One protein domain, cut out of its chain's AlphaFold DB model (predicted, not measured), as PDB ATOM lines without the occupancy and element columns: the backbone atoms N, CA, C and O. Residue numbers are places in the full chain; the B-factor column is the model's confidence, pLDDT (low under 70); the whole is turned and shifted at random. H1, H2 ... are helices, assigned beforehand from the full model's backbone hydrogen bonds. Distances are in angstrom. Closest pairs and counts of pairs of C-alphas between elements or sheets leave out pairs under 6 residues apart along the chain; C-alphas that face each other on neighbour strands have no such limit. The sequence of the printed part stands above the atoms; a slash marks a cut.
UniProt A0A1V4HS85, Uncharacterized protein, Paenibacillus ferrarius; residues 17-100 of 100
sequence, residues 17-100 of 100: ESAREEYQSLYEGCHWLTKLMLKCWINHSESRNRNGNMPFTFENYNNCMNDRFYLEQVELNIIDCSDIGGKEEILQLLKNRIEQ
ATOM      1  N   GLU A  17      31.204  69.369 118.901       97.94
ATOM      2  CA  GLU A  17      30.964  70.630 119.601       97.94
ATOM      3  C   GLU A  17      31.021  71.808 118.624       97.94
ATOM      4  O   GLU A  17      30.063  72.573 118.537       97.94
ATOM      5  N   SER A  18      32.073  71.886 117.805       96.19
ATOM      6  CA  SER A  18      32.203  72.920 116.773       96.19
ATOM      7  C   SER A  18      31.086  72.836 115.729       96.19
ATOM      8  O   SER A  18      30.571  73.868 115.312       96.19
ATOM      9  N   ALA A  19      30.663  71.627 115.336       96.75
ATOM     10  CA  ALA A  19      29.539  71.462 114.412       96.75
ATOM     11  C   ALA A  19      28.215  71.982 115.003       96.75
ATOM     12  O   ALA A  19      27.429  72.616 114.302       96.75
ATOM     13  N   ARG A  20      27.965  71.746 116.299       98.00
ATOM     14  CA  ARG A  20      26.777  72.262 117.004       98.00
ATOM     15  C   ARG A  20      26.798  73.782 117.124       98.00
ATOM     16  O   ARG A  20      25.766  74.408 116.900       98.00
ATOM     17  N   GLU A  21      27.948  74.361 117.464       96.69
ATOM     18  CA  GLU A  21      28.133  75.816 117.546       96.69
ATOM     19  C   GLU A  21      27.909  76.481 116.184       96.69
ATOM     20  O   GLU A  21      27.144  77.440 116.078       96.69
ATOM     21  N   GLU A  22      28.514  75.936 115.127       94.75
ATOM     22  CA  GLU A  22      28.335  76.416 113.756       94.75
ATOM     23  C   GLU A  22      26.873  76.288 113.305       94.75
ATOM     24  O   GLU A  22      26.305  77.251 112.790       94.75
ATOM     25  N   TYR A  23      26.224  75.147 113.570       96.25
ATOM     26  CA  TYR A  23      24.799  74.965 113.299       96.25
ATOM     27  C   TYR A  23      23.960  76.055 113.977       96.25
ATOM     28  O   TYR A  23      23.196  76.739 113.301       96.25
ATOM     29  N   GLN A  24      24.128  76.263 115.287       95.19
ATOM     30  CA  GLN A  24      23.380  77.277 116.038       95.19
ATOM     31  C   GLN A  24      23.633  78.693 115.511       95.19
ATOM     32  O   GLN A  24      22.695  79.479 115.394       95.19
ATOM     33  N   SER A  25      24.884  79.009 115.166       93.94
ATOM     34  CA  SER A  25      25.263  80.329 114.662       93.94
ATOM     35  C   SER A  25      24.694  80.631 113.276       93.94
ATOM     36  O   SER A  25      24.441  81.797 112.980       93.94
ATOM     37  N   LEU A  26      24.555  79.628 112.407       92.69
ATOM     38  CA  LEU A  26      24.135  79.828 111.017       92.69
ATOM     39  C   LEU A  26      22.629  79.666 110.817       92.69
ATOM     40  O   LEU A  26      22.082  80.192 109.849       92.69
ATOM     41  N   TYR A  27      21.950  78.932 111.698       94.31
ATOM     42  CA  TYR A  27      20.560  78.549 111.478       94.31
ATOM     43  C   TYR A  27      19.620  79.755 111.355       94.31
ATOM     44  O   TYR A  27      18.883  79.881 110.372       94.31
ATOM     45  N   GLU A  28      19.676  80.670 112.323       88.69
ATOM     46  CA  GLU A  28      18.805  81.844 112.408       88.69
ATOM     47  C   GLU A  28      19.272  82.951 111.451       88.69
ATOM     48  O   GLU A  28      19.968  83.889 111.822       88.69
ATOM     49  N   GLY A  29      18.911  82.819 110.176       84.25
ATOM     50  CA  GLY A  29      19.247  83.794 109.128       84.25
ATOM     51  C   GLY A  29      19.371  83.182 107.737       84.25
ATOM     52  O   GLY A  29      19.426  83.898 106.739       84.25
ATOM     53  N   CYS A  30      19.380  81.854 107.660       92.62
ATOM     54  CA  CYS A  30      19.514  81.126 106.413       92.62
ATOM     55  C   CYS A  30      18.167  80.883 105.710       92.62
ATOM     56  O   CYS A  30      17.124  80.695 106.339       92.62
ATOM     57  N   HIS A  31      18.216  80.829 104.377       95.00
ATOM     58  CA  HIS A  31      17.103  80.400 103.528       95.00
ATOM     59  C   HIS A  31      16.732  78.930 103.802       95.00
ATOM     60  O   HIS A  31      17.576  78.155 104.261       95.00
ATOM     61  N   TRP A  32      15.493  78.524 103.488       95.25
ATOM     62  CA  TRP A  32      14.967  77.185 103.812       95.25
ATOM     63  C   TRP A  32      15.887  76.051 103.339       95.25
ATOM     64  O   TRP A  32      16.099  75.089 104.072       95.25
ATOM     65  N   LEU A  33      16.484  76.188 102.149       95.69
ATOM     66  CA  LEU A  33      17.367  75.167 101.582       95.69
ATOM     67  C   LEU A  33      18.630  75.002 102.428       95.69
ATOM     68  O   LEU A  33      18.987  73.891 102.801       95.69
ATOM     69  N   THR A  34      19.271  76.109 102.799       95.81
ATOM     70  CA  THR A  34      20.453  76.077 103.663       95.81
ATOM     71  C   THR A  34      20.103  75.556 105.054       95.81
ATOM     72  O   THR A  34      20.861  74.763 105.602       95.81
ATOM     73  N   LYS A  35      18.932  75.906 105.606       96.88
ATOM     74  CA  LYS A  35      18.452  75.318 106.868       96.88
ATOM     75  C   LYS A  35      18.271  73.803 106.758       96.88
ATOM     76  O   LYS A  35      18.726  73.077 107.635       96.88
ATOM     77  N   LEU A  36      17.676  73.311 105.670       97.44
ATOM     78  CA  LEU A  36      17.544  71.877 105.418       97.44
ATOM     79  C   LEU A  36      18.916  71.191 105.346       97.44
ATOM     80  O   LEU A  36      19.125  70.173 106.005       97.44
ATOM     81  N   MET A  37      19.858  71.768 104.598       97.31
ATOM     82  CA  MET A  37      21.232  71.269 104.485       97.31
ATOM     83  C   MET A  37      21.923  71.212 105.852       97.31
ATOM     84  O   MET A  37      22.520  70.192 106.192       97.31
ATOM     85  N   LEU A  38      21.796  72.271 106.660       97.62
ATOM     86  CA  LEU A  38      22.324  72.342 108.023       97.62
ATOM     87  C   LEU A  38      21.701  71.267 108.925       97.62
ATOM     88  O   LEU A  38      22.437  70.590 109.642       97.62
ATOM     89  N   LYS A  39      20.377  71.045 108.859       97.69
ATOM     90  CA  LYS A  39      19.699  69.970 109.613       97.69
ATOM     91  C   LYS A  39      20.208  68.584 109.202       97.69
ATOM     92  O   LYS A  39      20.485  67.751 110.063       97.69
ATOM     93  N   CYS A  40      20.366  68.332 107.902       97.69
ATOM     94  CA  CYS A  40      20.901  67.063 107.399       97.69
ATOM     95  C   CYS A  40      22.353  66.846 107.851       97.69
ATOM     96  O   CYS A  40      22.710  65.765 108.329       97.69
ATOM     97  N   TRP A  41      23.172  67.895 107.753       97.75
ATOM     98  CA  TRP A  41      24.567  67.882 108.169       97.75
ATOM     99  C   TRP A  41      24.724  67.623 109.665       97.75
ATOM    100  O   TRP A  41      25.486  66.727 110.037       97.75
ATOM    101  N   ILE A  42      24.003  68.345 110.530       97.88
ATOM    102  CA  ILE A  42      24.129  68.155 111.979       97.88
ATOM    103  C   ILE A  42      23.629  66.767 112.389       97.88
ATOM    104  O   ILE A  42      24.303  66.081 113.153       97.88
ATOM    105  N   ASN A  43      22.532  66.277 111.799       97.69
ATOM    106  CA  ASN A  43      22.042  64.921 112.050       97.69
ATOM    107  C   ASN A  43      23.077  63.847 111.657       97.69
ATOM    108  O   ASN A  43      23.338  62.912 112.422       97.69
ATOM    109  N   HIS A  44      23.717  63.990 110.490       96.50
ATOM    110  CA  HIS A  44      24.785  63.077 110.080       96.50
ATOM    111  C   HIS A  44      26.008  63.198 111.001       96.50
ATOM    112  O   HIS A  44      26.569  62.182 111.406       96.50
ATOM    113  N   SER A  45      26.391  64.414 111.385       97.31
ATOM    114  CA  SER A  45      27.510  64.683 112.295       97.31
ATOM    115  C   SER A  45      27.314  64.016 113.657       97.31
ATOM    116  O   SER A  45      28.212  63.322 114.135       97.31
ATOM    117  N   GLU A  46      26.117  64.122 114.234       97.81
ATOM    118  CA  GLU A  46      25.739  63.424 115.468       97.81
ATOM    119  C   GLU A  46      25.831  61.904 115.311       97.81
ATOM    120  O   GLU A  46      26.355  61.208 116.182       97.81
ATOM    121  N   SER A  47      25.358  61.373 114.179       96.94
ATOM    122  CA  SER A  47      25.474  59.946 113.874       96.94
ATOM    123  C   SER A  47      26.934  59.498 113.785       96.94
ATOM    124  O   SER A  47      27.305  58.499 114.401       96.94
ATOM    125  N   ARG A  48      27.795  60.244 113.082       96.25
ATOM    126  CA  ARG A  48      29.231  59.939 113.001       96.25
ATOM    127  C   ARG A  48      29.875  59.941 114.381       96.25
ATOM    128  O   ARG A  48      30.539  58.964 114.725       96.25
ATOM    129  N   ASN A  49      29.609  60.972 115.180       97.00
ATOM    130  CA  ASN A  49      30.154  61.096 116.525       97.00
ATOM    131  C   ASN A  49      29.732  59.925 117.430       97.00
ATOM    132  O   ASN A  49      30.580  59.314 118.079       97.00
ATOM    133  N   ARG A  50      28.450  59.527 117.404       97.56
ATOM    134  CA  ARG A  50      27.963  58.333 118.128       97.56
ATOM    135  C   ARG A  50      28.676  57.044 117.714       97.56
ATOM    136  O   ARG A  50      28.801  56.133 118.523       97.56
ATOM    137  N   ASN A  51      29.156  56.979 116.475       97.06
ATOM    138  CA  ASN A  51      29.905  55.853 115.927       97.06
ATOM    139  C   ASN A  51      31.435  56.035 116.030       97.06
ATOM    140  O   ASN A  51      32.174  55.376 115.300       97.06
ATOM    141  N   GLY A  52      31.930  56.949 116.874       95.12
ATOM    142  CA  GLY A  52      33.367  57.159 117.099       95.12
ATOM    143  C   GLY A  52      34.112  57.813 115.930       95.12
ATOM    144  O   GLY A  52      35.332  57.709 115.842       95.12
ATOM    145  N   ASN A  53      33.391  58.465 115.017       95.00
ATOM    146  CA  ASN A  53      33.957  59.152 113.862       95.00
ATOM    147  C   ASN A  53      33.859  60.672 114.019       95.00
ATOM    148  O   ASN A  53      32.818  61.185 114.428       95.00
ATOM    149  N   MET A  54      34.893  61.399 113.592       93.81
ATOM    150  CA  MET A  54      34.817  62.859 113.510       93.81
ATOM    151  C   MET A  54      33.802  63.298 112.438       93.81
ATOM    152  O   MET A  54      33.810  62.749 111.327       93.81
ATOM    153  N   PRO A  55      32.935  64.277 112.743       95.12
ATOM    154  CA  PRO A  55      32.103  64.960 111.758       95.12
ATOM    155  C   PRO A  55      32.892  65.593 110.609       95.12
ATOM    156  O   PRO A  55      34.058  65.951 110.760       95.12
ATOM    157  N   PHE A  56      32.225  65.785 109.470       93.88
ATOM    158  CA  PHE A  56      32.725  66.639 108.390       93.88
ATOM    159  C   PHE A  56      32.398  68.107 108.673       93.88
ATOM    160  O   PHE A  56      31.418  68.387 109.362       93.88
ATOM    161  N   THR A  57      33.159  69.038 108.102       95.00
ATOM    162  CA  THR A  57      32.735  70.447 108.028       95.00
ATOM    163  C   THR A  57      31.470  70.583 107.175       95.00
ATOM    164  O   THR A  57      31.210  69.742 106.305       95.00
ATOM    165  N   PHE A  58      30.687  71.642 107.397       94.69
ATOM    166  CA  PHE A  58      29.475  71.885 106.613       94.69
ATOM    167  C   PHE A  58      29.776  72.033 105.115       94.69
ATOM    168  O   PHE A  58      29.094  71.434 104.286       94.69
ATOM    169  N   GLU A  59      30.845  72.757 104.772       93.00
ATOM    170  CA  GLU A  59      31.307  72.937 103.392       93.00
ATOM    171  C   GLU A  59      31.556  71.593 102.692       93.00
ATOM    172  O   GLU A  59      31.008  71.333 101.620       93.00
ATOM    173  N   ASN A  60      32.321  70.699 103.323       91.81
ATOM    174  CA  ASN A  60      32.629  69.400 102.732       91.81
ATOM    175  C   ASN A  60      31.412  68.491 102.648       91.81
ATOM    176  O   ASN A  60      31.255  67.777 101.661       91.81
ATOM    177  N   TYR A  61      30.548  68.521 103.663       93.75
ATOM    178  CA  TYR A  61      29.288  67.798 103.607       93.75
ATOM    179  C   TYR A  61      28.461  68.264 102.405       93.75
ATOM    180  O   TYR A  61      28.059  67.442 101.588       93.75
ATOM    181  N   ASN A  62      28.268  69.574 102.248       89.38
ATOM    182  CA  ASN A  62      27.451  70.116 101.171       89.38
ATOM    183  C   ASN A  62      28.030  69.833  99.776       89.38
ATOM    184  O   ASN A  62      27.283  69.483  98.870       89.38
ATOM    185  N   ASN A  63      29.353  69.908  99.609       90.81
ATOM    186  CA  ASN A  63      30.009  69.615  98.331       90.81
ATOM    187  C   ASN A  63      29.806  68.163  97.856       90.81
ATOM    188  O   ASN A  63      29.997  67.870  96.676       90.81
ATOM    189  N   CYS A  64      29.432  67.248  98.756       90.25
ATOM    190  CA  CYS A  64      29.183  65.843  98.439       90.25
ATOM    191  C   CYS A  64      27.696  65.478  98.321       90.25
ATOM    192  O   CYS A  64      27.389  64.365  97.891       90.25
ATOM    193  N   MET A  65      26.783  66.367  98.712       92.88
ATOM    194  CA  MET A  65      25.345  66.091  98.740       92.88
ATOM    195  C   MET A  65      24.626  66.794  97.589       92.88
ATOM    196  O   MET A  65      25.088  67.795  97.052       92.88
ATOM    197  N   ASN A  66      23.475  66.254  97.196       93.75
ATOM    198  CA  ASN A  66      22.641  66.815  96.137       93.75
ATOM    199  C   ASN A  66      21.169  66.876  96.568       93.75
ATOM    200  O   ASN A  66      20.770  66.254  97.552       93.75
ATOM    201  N   ASP A  67      20.352  67.591  95.794       94.31
ATOM    202  CA  ASP A  67      18.927  67.795  96.094       94.31
ATOM    203  C   ASP A  67      18.154  66.470  96.229       94.31
ATOM    204  O   ASP A  67      17.215  66.375  97.018       94.31
ATOM    205  N   ARG A  68      18.590  65.409  95.537       95.62
ATOM    206  CA  ARG A  68      17.980  64.073  95.603       95.62
ATOM    207  C   ARG A  68      18.249  63.372  96.935       95.62
ATOM    208  O   ARG A  68      17.350  62.735  97.473       95.62
ATOM    209  N   PHE A  69      19.453  63.530  97.481       95.69
ATOM    210  CA  PHE A  69      19.779  63.069  98.829       95.69
ATOM    211  C   PHE A  69      18.897  63.778  99.866       95.69
ATOM    212  O   PHE A  69      18.287  63.119 100.704       95.69
ATOM    213  N   TYR A  70      18.770  65.107  99.787       96.69
ATOM    214  CA  TYR A  70      17.928  65.865 100.719       96.69
ATOM    215  C   TYR A  70      16.448  65.488 100.611       96.69
ATOM    216  O   TYR A  70      15.777  65.373 101.635       96.69
ATOM    217  N   LEU A  71      15.956  65.233  99.393       97.19
ATOM    218  CA  LEU A  71      14.601  64.734  99.164       97.19
ATOM    219  C   LEU A  71      14.358  63.433  99.939       97.19
ATOM    220  O   LEU A  71      13.404  63.359 100.708       97.19
ATOM    221  N   GLU A  72      15.255  62.454  99.811       97.44
ATOM    222  CA  GLU A  72      15.147  61.170 100.512       97.44
ATOM    223  C   GLU A  72      15.137  61.343 102.041       97.44
ATOM    224  O   GLU A  72      14.317  60.732 102.731       97.44
ATOM    225  N   GLN A  73      15.985  62.227 102.585       97.44
ATOM    226  CA  GLN A  73      16.005  62.511 104.027       97.44
ATOM    227  C   GLN A  73      14.646  63.020 104.540       97.44
ATOM    228  O   GLN A  73      14.215  62.660 105.640       97.44
ATOM    229  N   VAL A  74      13.960  63.848 103.749       97.50
ATOM    230  CA  VAL A  74      12.644  64.399 104.100       97.50
ATOM    231  C   VAL A  74      11.535  63.364 103.879       97.50
ATOM    232  O   VAL A  74      10.654  63.212 104.728       97.50
ATOM    233  N   GLU A  75      11.576  62.602 102.783       97.38
ATOM    234  CA  GLU A  75      10.591  61.553 102.478       97.38
ATOM    235  C   GLU A  75      10.532  60.501 103.591       97.38
ATOM    236  O   GLU A  75       9.439  60.176 104.073       97.38
ATOM    237  N   LEU A  76      11.701  60.066 104.067       97.44
ATOM    238  CA  LEU A  76      11.862  59.073 105.129       97.44
ATOM    239  C   LEU A  76      11.621  59.620 106.548       97.44
ATOM    240  O   LEU A  76      11.762  58.872 107.512       97.44
ATOM    241  N   ASN A  77      11.235  60.894 106.701       96.50
ATOM    242  CA  ASN A  77      11.084  61.572 107.998       96.50
ATOM    243  C   ASN A  77      12.359  61.542 108.864       96.50
ATOM    244  O   ASN A  77      12.273  61.531 110.091       96.50
ATOM    245  N   ILE A  78      13.544  61.519 108.248       96.75
ATOM    246  CA  ILE A  78      14.813  61.585 108.990       96.75
ATOM    247  C   ILE A  78      15.020  63.001 109.541       96.75
ATOM    248  O   ILE A  78      15.571  63.171 110.627       96.75
ATOM    249  N   ILE A  79      14.565  64.016 108.801       97.06
ATOM    250  CA  ILE A  79      14.745  65.430 109.134       97.06
ATOM    251  C   ILE A  79      13.400  66.113 109.349       97.06
ATOM    252  O   ILE A  79      12.504  66.029 108.513       97.06
ATOM    253  N   ASP A  80      13.287  66.835 110.464       95.75
ATOM    254  CA  ASP A  80      11.990  67.283 110.966       95.75
ATOM    255  C   ASP A  80      11.298  68.394 110.159       95.75
ATOM    256  O   ASP A  80      10.099  68.373 110.098       95.75
ATOM    257  N   CYS A  81      11.920  69.324 109.455       96.75
ATOM    258  CA  CYS A  81      11.209  70.318 108.612       96.75
ATOM    259  C   CYS A  81      10.066  71.212 109.194       96.75
ATOM    260  O   CYS A  81       9.675  72.148 108.496       96.75
ATOM    261  N   SER A  82       9.512  70.997 110.396       96.44
ATOM    262  CA  SER A  82       8.332  71.732 110.901       96.44
ATOM    263  C   SER A  82       8.541  73.246 111.008       96.44
ATOM    264  O   SER A  82       7.615  74.027 110.807       96.44
ATOM    265  N   ASP A  83       9.779  73.663 111.237       95.19
ATOM    266  CA  ASP A  83      10.206  75.050 111.389       95.19
ATOM    267  C   ASP A  83      10.728  75.703 110.093       95.19
ATOM    268  O   ASP A  83      11.156  76.859 110.106       95.19
ATOM    269  N   ILE A  84      10.691  74.987 108.963       95.31
ATOM    270  CA  ILE A  84      11.157  75.474 107.649       95.31
ATOM    271  C   ILE A  84      10.096  75.359 106.543       95.31
ATOM    272  O   ILE A  84      10.447  75.356 105.369       95.31
ATOM    273  N   GLY A  85       8.812  75.275 106.910       93.81
ATOM    274  CA  GLY A  85       7.668  75.168 105.981       93.81
ATOM    275  C   GLY A  85       6.914  73.835 106.075       93.81
ATOM    276  O   GLY A  85       5.811  73.684 105.564       93.81
ATOM    277  N   GLY A  86       7.465  72.860 106.800       96.75
ATOM    278  CA  GLY A  86       6.863  71.541 106.956       96.75
ATOM    279  C   GLY A  86       7.192  70.586 105.808       96.75
ATOM    280  O   GLY A  86       7.688  70.963 104.747       96.75
ATOM    281  N   LYS A  87       6.939  69.296 106.048       97.00
ATOM    282  CA  LYS A  87       7.358  68.208 105.153       97.00
ATOM    283  C   LYS A  87       6.851  68.380 103.719       97.00
ATOM    284  O   LYS A  87       7.634  68.272 102.783       97.00
ATOM    285  N   GLU A  88       5.553  68.610 103.541       97.88
ATOM    286  CA  GLU A  88       4.923  68.631 102.213       97.88
ATOM    287  C   GLU A  88       5.448  69.775 101.342       97.88
ATOM    288  O   GLU A  88       5.783  69.556 100.177       97.88
ATOM    289  N   GLU A  89       5.601  70.967 101.923       97.56
ATOM    290  CA  GLU A  89       6.145  72.135 101.230       97.56
ATOM    291  C   GLU A  89       7.598  71.896 100.800       97.56
ATOM    292  O   GLU A  89       7.939  72.079  99.630       97.56
ATOM    293  N   ILE A  90       8.441  71.398 101.712       97.69
ATOM    294  CA  ILE A  90       9.846  71.100 101.413       97.69
ATOM    295  C   ILE A  90       9.979  70.038 100.313       97.69
ATOM    296  O   ILE A  90      10.807  70.191  99.412       97.69
ATOM    297  N   LEU A  91       9.153  68.987 100.332       97.69
ATOM    298  CA  LEU A  91       9.155  67.971  99.276       97.69
ATOM    299  C   LEU A  91       8.791  68.564  97.913       97.69
ATOM    300  O   LEU A  91       9.435  68.232  96.917       97.69
ATOM    301  N   GLN A  92       7.785  69.439  97.854       97.12
ATOM    302  CA  GLN A  92       7.402  70.096  96.605       97.12
ATOM    303  C   GLN A  92       8.524  71.002  96.083       97.12
ATOM    304  O   GLN A  92       8.848  70.961  94.895       97.12
ATOM    305  N   LEU A  93       9.146  71.788  96.965       96.62
ATOM    306  CA  LEU A  93      10.251  72.676  96.611       96.62
ATOM    307  C   LEU A  93      11.457  71.896  96.068       96.62
ATOM    308  O   LEU A  93      12.020  72.289  95.049       96.62
ATOM    309  N   LEU A  94      11.832  70.780  96.698       96.50
ATOM    310  CA  LEU A  94      12.932  69.930  96.231       96.50
ATOM    311  C   LEU A  94      12.627  69.268  94.883       96.50
ATOM    312  O   LEU A  94      13.484  69.273  94.003       96.50
ATOM    313  N   LYS A  95      11.409  68.750  94.685       96.50
ATOM    314  CA  LYS A  95      10.996  68.161  93.398       96.50
ATOM    315  C   LYS A  95      11.075  69.181  92.264       96.50
ATOM    316  O   LYS A  95      11.720  68.912  91.257       96.50
ATOM    317  N   ASN A  96      10.537  70.383  92.482       95.38
ATOM    318  CA  ASN A  96      10.603  71.471  91.505       95.38
ATOM    319  C   ASN A  96      12.047  71.862  91.154       95.38
ATOM    320  O   ASN A  96      12.311  72.246  90.022       95.38
ATOM    321  N   ARG A  97      12.974  71.799  92.119       94.31
ATOM    322  CA  ARG A  97      14.393  72.105  91.890       94.31
ATOM    323  C   ARG A  97      15.122  71.031  91.088       94.31
ATOM    324  O   ARG A  97      16.021  71.372  90.337       94.31
ATOM    325  N   ILE A  98      14.757  69.761  91.258       93.56
ATOM    326  CA  ILE A  98      15.369  68.630  90.541       93.56
ATOM    327  C   ILE A  98      14.918  68.581  89.072       93.56
ATOM    328  O   ILE A  98      15.650  68.080  88.224       93.56
ATOM    329  N   GLU A  99      13.708  69.056  88.780       90.31
ATOM    330  CA  GLU A  99      13.127  69.068  87.430       90.31
ATOM    331  C   GLU A  99      13.597  70.247  86.552       90.31
ATOM    332  O   GLU A  99      13.313  70.252  85.354       90.31
ATOM    333  N   GLN A 100      14.296  71.228  87.135       76.00
ATOM    334  CA  GLN A 100      14.884  72.387  86.443       76.00
ATOM    335  C   GLN A 100      16.306  72.098  85.959       76.00
ATOM    336  O   GLN A 100      16.635  72.578  84.849       76.00
TER     337      GLN A 100
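What this domain is: This is residues 17 to 100 of the 100 residues of an uncharacterized protein of Paenibacillus ferrarius (UniProt A0A1V4HS85). Two helical hairpins, H1 with H2 and H4 with H5, are set crosswise, with the long helix H2 in the middle; H4 crosses the earlier part of H2 and H5 packs on H4, while the short H3 also crosses H2. The printed part has 84 residues with five named helices, H1 to H5 in chain order, and no named strand; its class is all helix. It is compact, with a radius of gyration of the C-alphas of 12.7 A, and only just elongated, spanning 36 by 24 by 22 A.

How they stand to each other: Start at H2, residues 32 to 50, the hub, which touches three helices. H1, residues 17 to 27, forms a hairpin with it: they touch, closest at C-alphas Tyr 27 and Lys 35, 6.0 A, at a shallow tilt of 13 degrees, opposite ways. With residues 37 to 41 alone H2 touches H3, residues 58 to 64, closest at C-alphas Trp 41 and Phe 58, 6.5 A, about perpendicular at 84 degrees. With residues 36 to 40 alone it touches H4, residues 67 to 75, closest at C-alphas Met 37 and Tyr 70, 7.4 A, about perpendicular at 74 degrees. Look next to H5, residues 87 to 98: it forms a hairpin with H4, closest at C-alphas Leu 71 and Leu 94, 6.2 A, at a shallow tilt of 20 degrees, opposite ways. The helix packing is part aligned, part crossed. H1 and H5 are apart. In H1 to H5 every O i to N i+4 pair is within hydrogen-bond range.

Where its parts are: Find C-alpha 32 at (14.967, 77.185, 103.812); from there H2 runs 27.0 A to C-alpha 50. H1 begins at C-alpha 17, (30.964, 70.630, 119.601), and is 15.4 A long; H3 measures 10.2 A and H4 12.2 A. H5, 16.7 A, ends at C-alpha 98, (15.369, 68.630, 90.541).

The domain as a whole: The C-alphas of Gly 52 and Gln 100, the two farthest apart, are 38.9 A apart. The printed part has no cut, and the link from H4 to H5, 11 residues, is long. Mean pLDDT of the printed part is 95.3, and no printed residue is under 70.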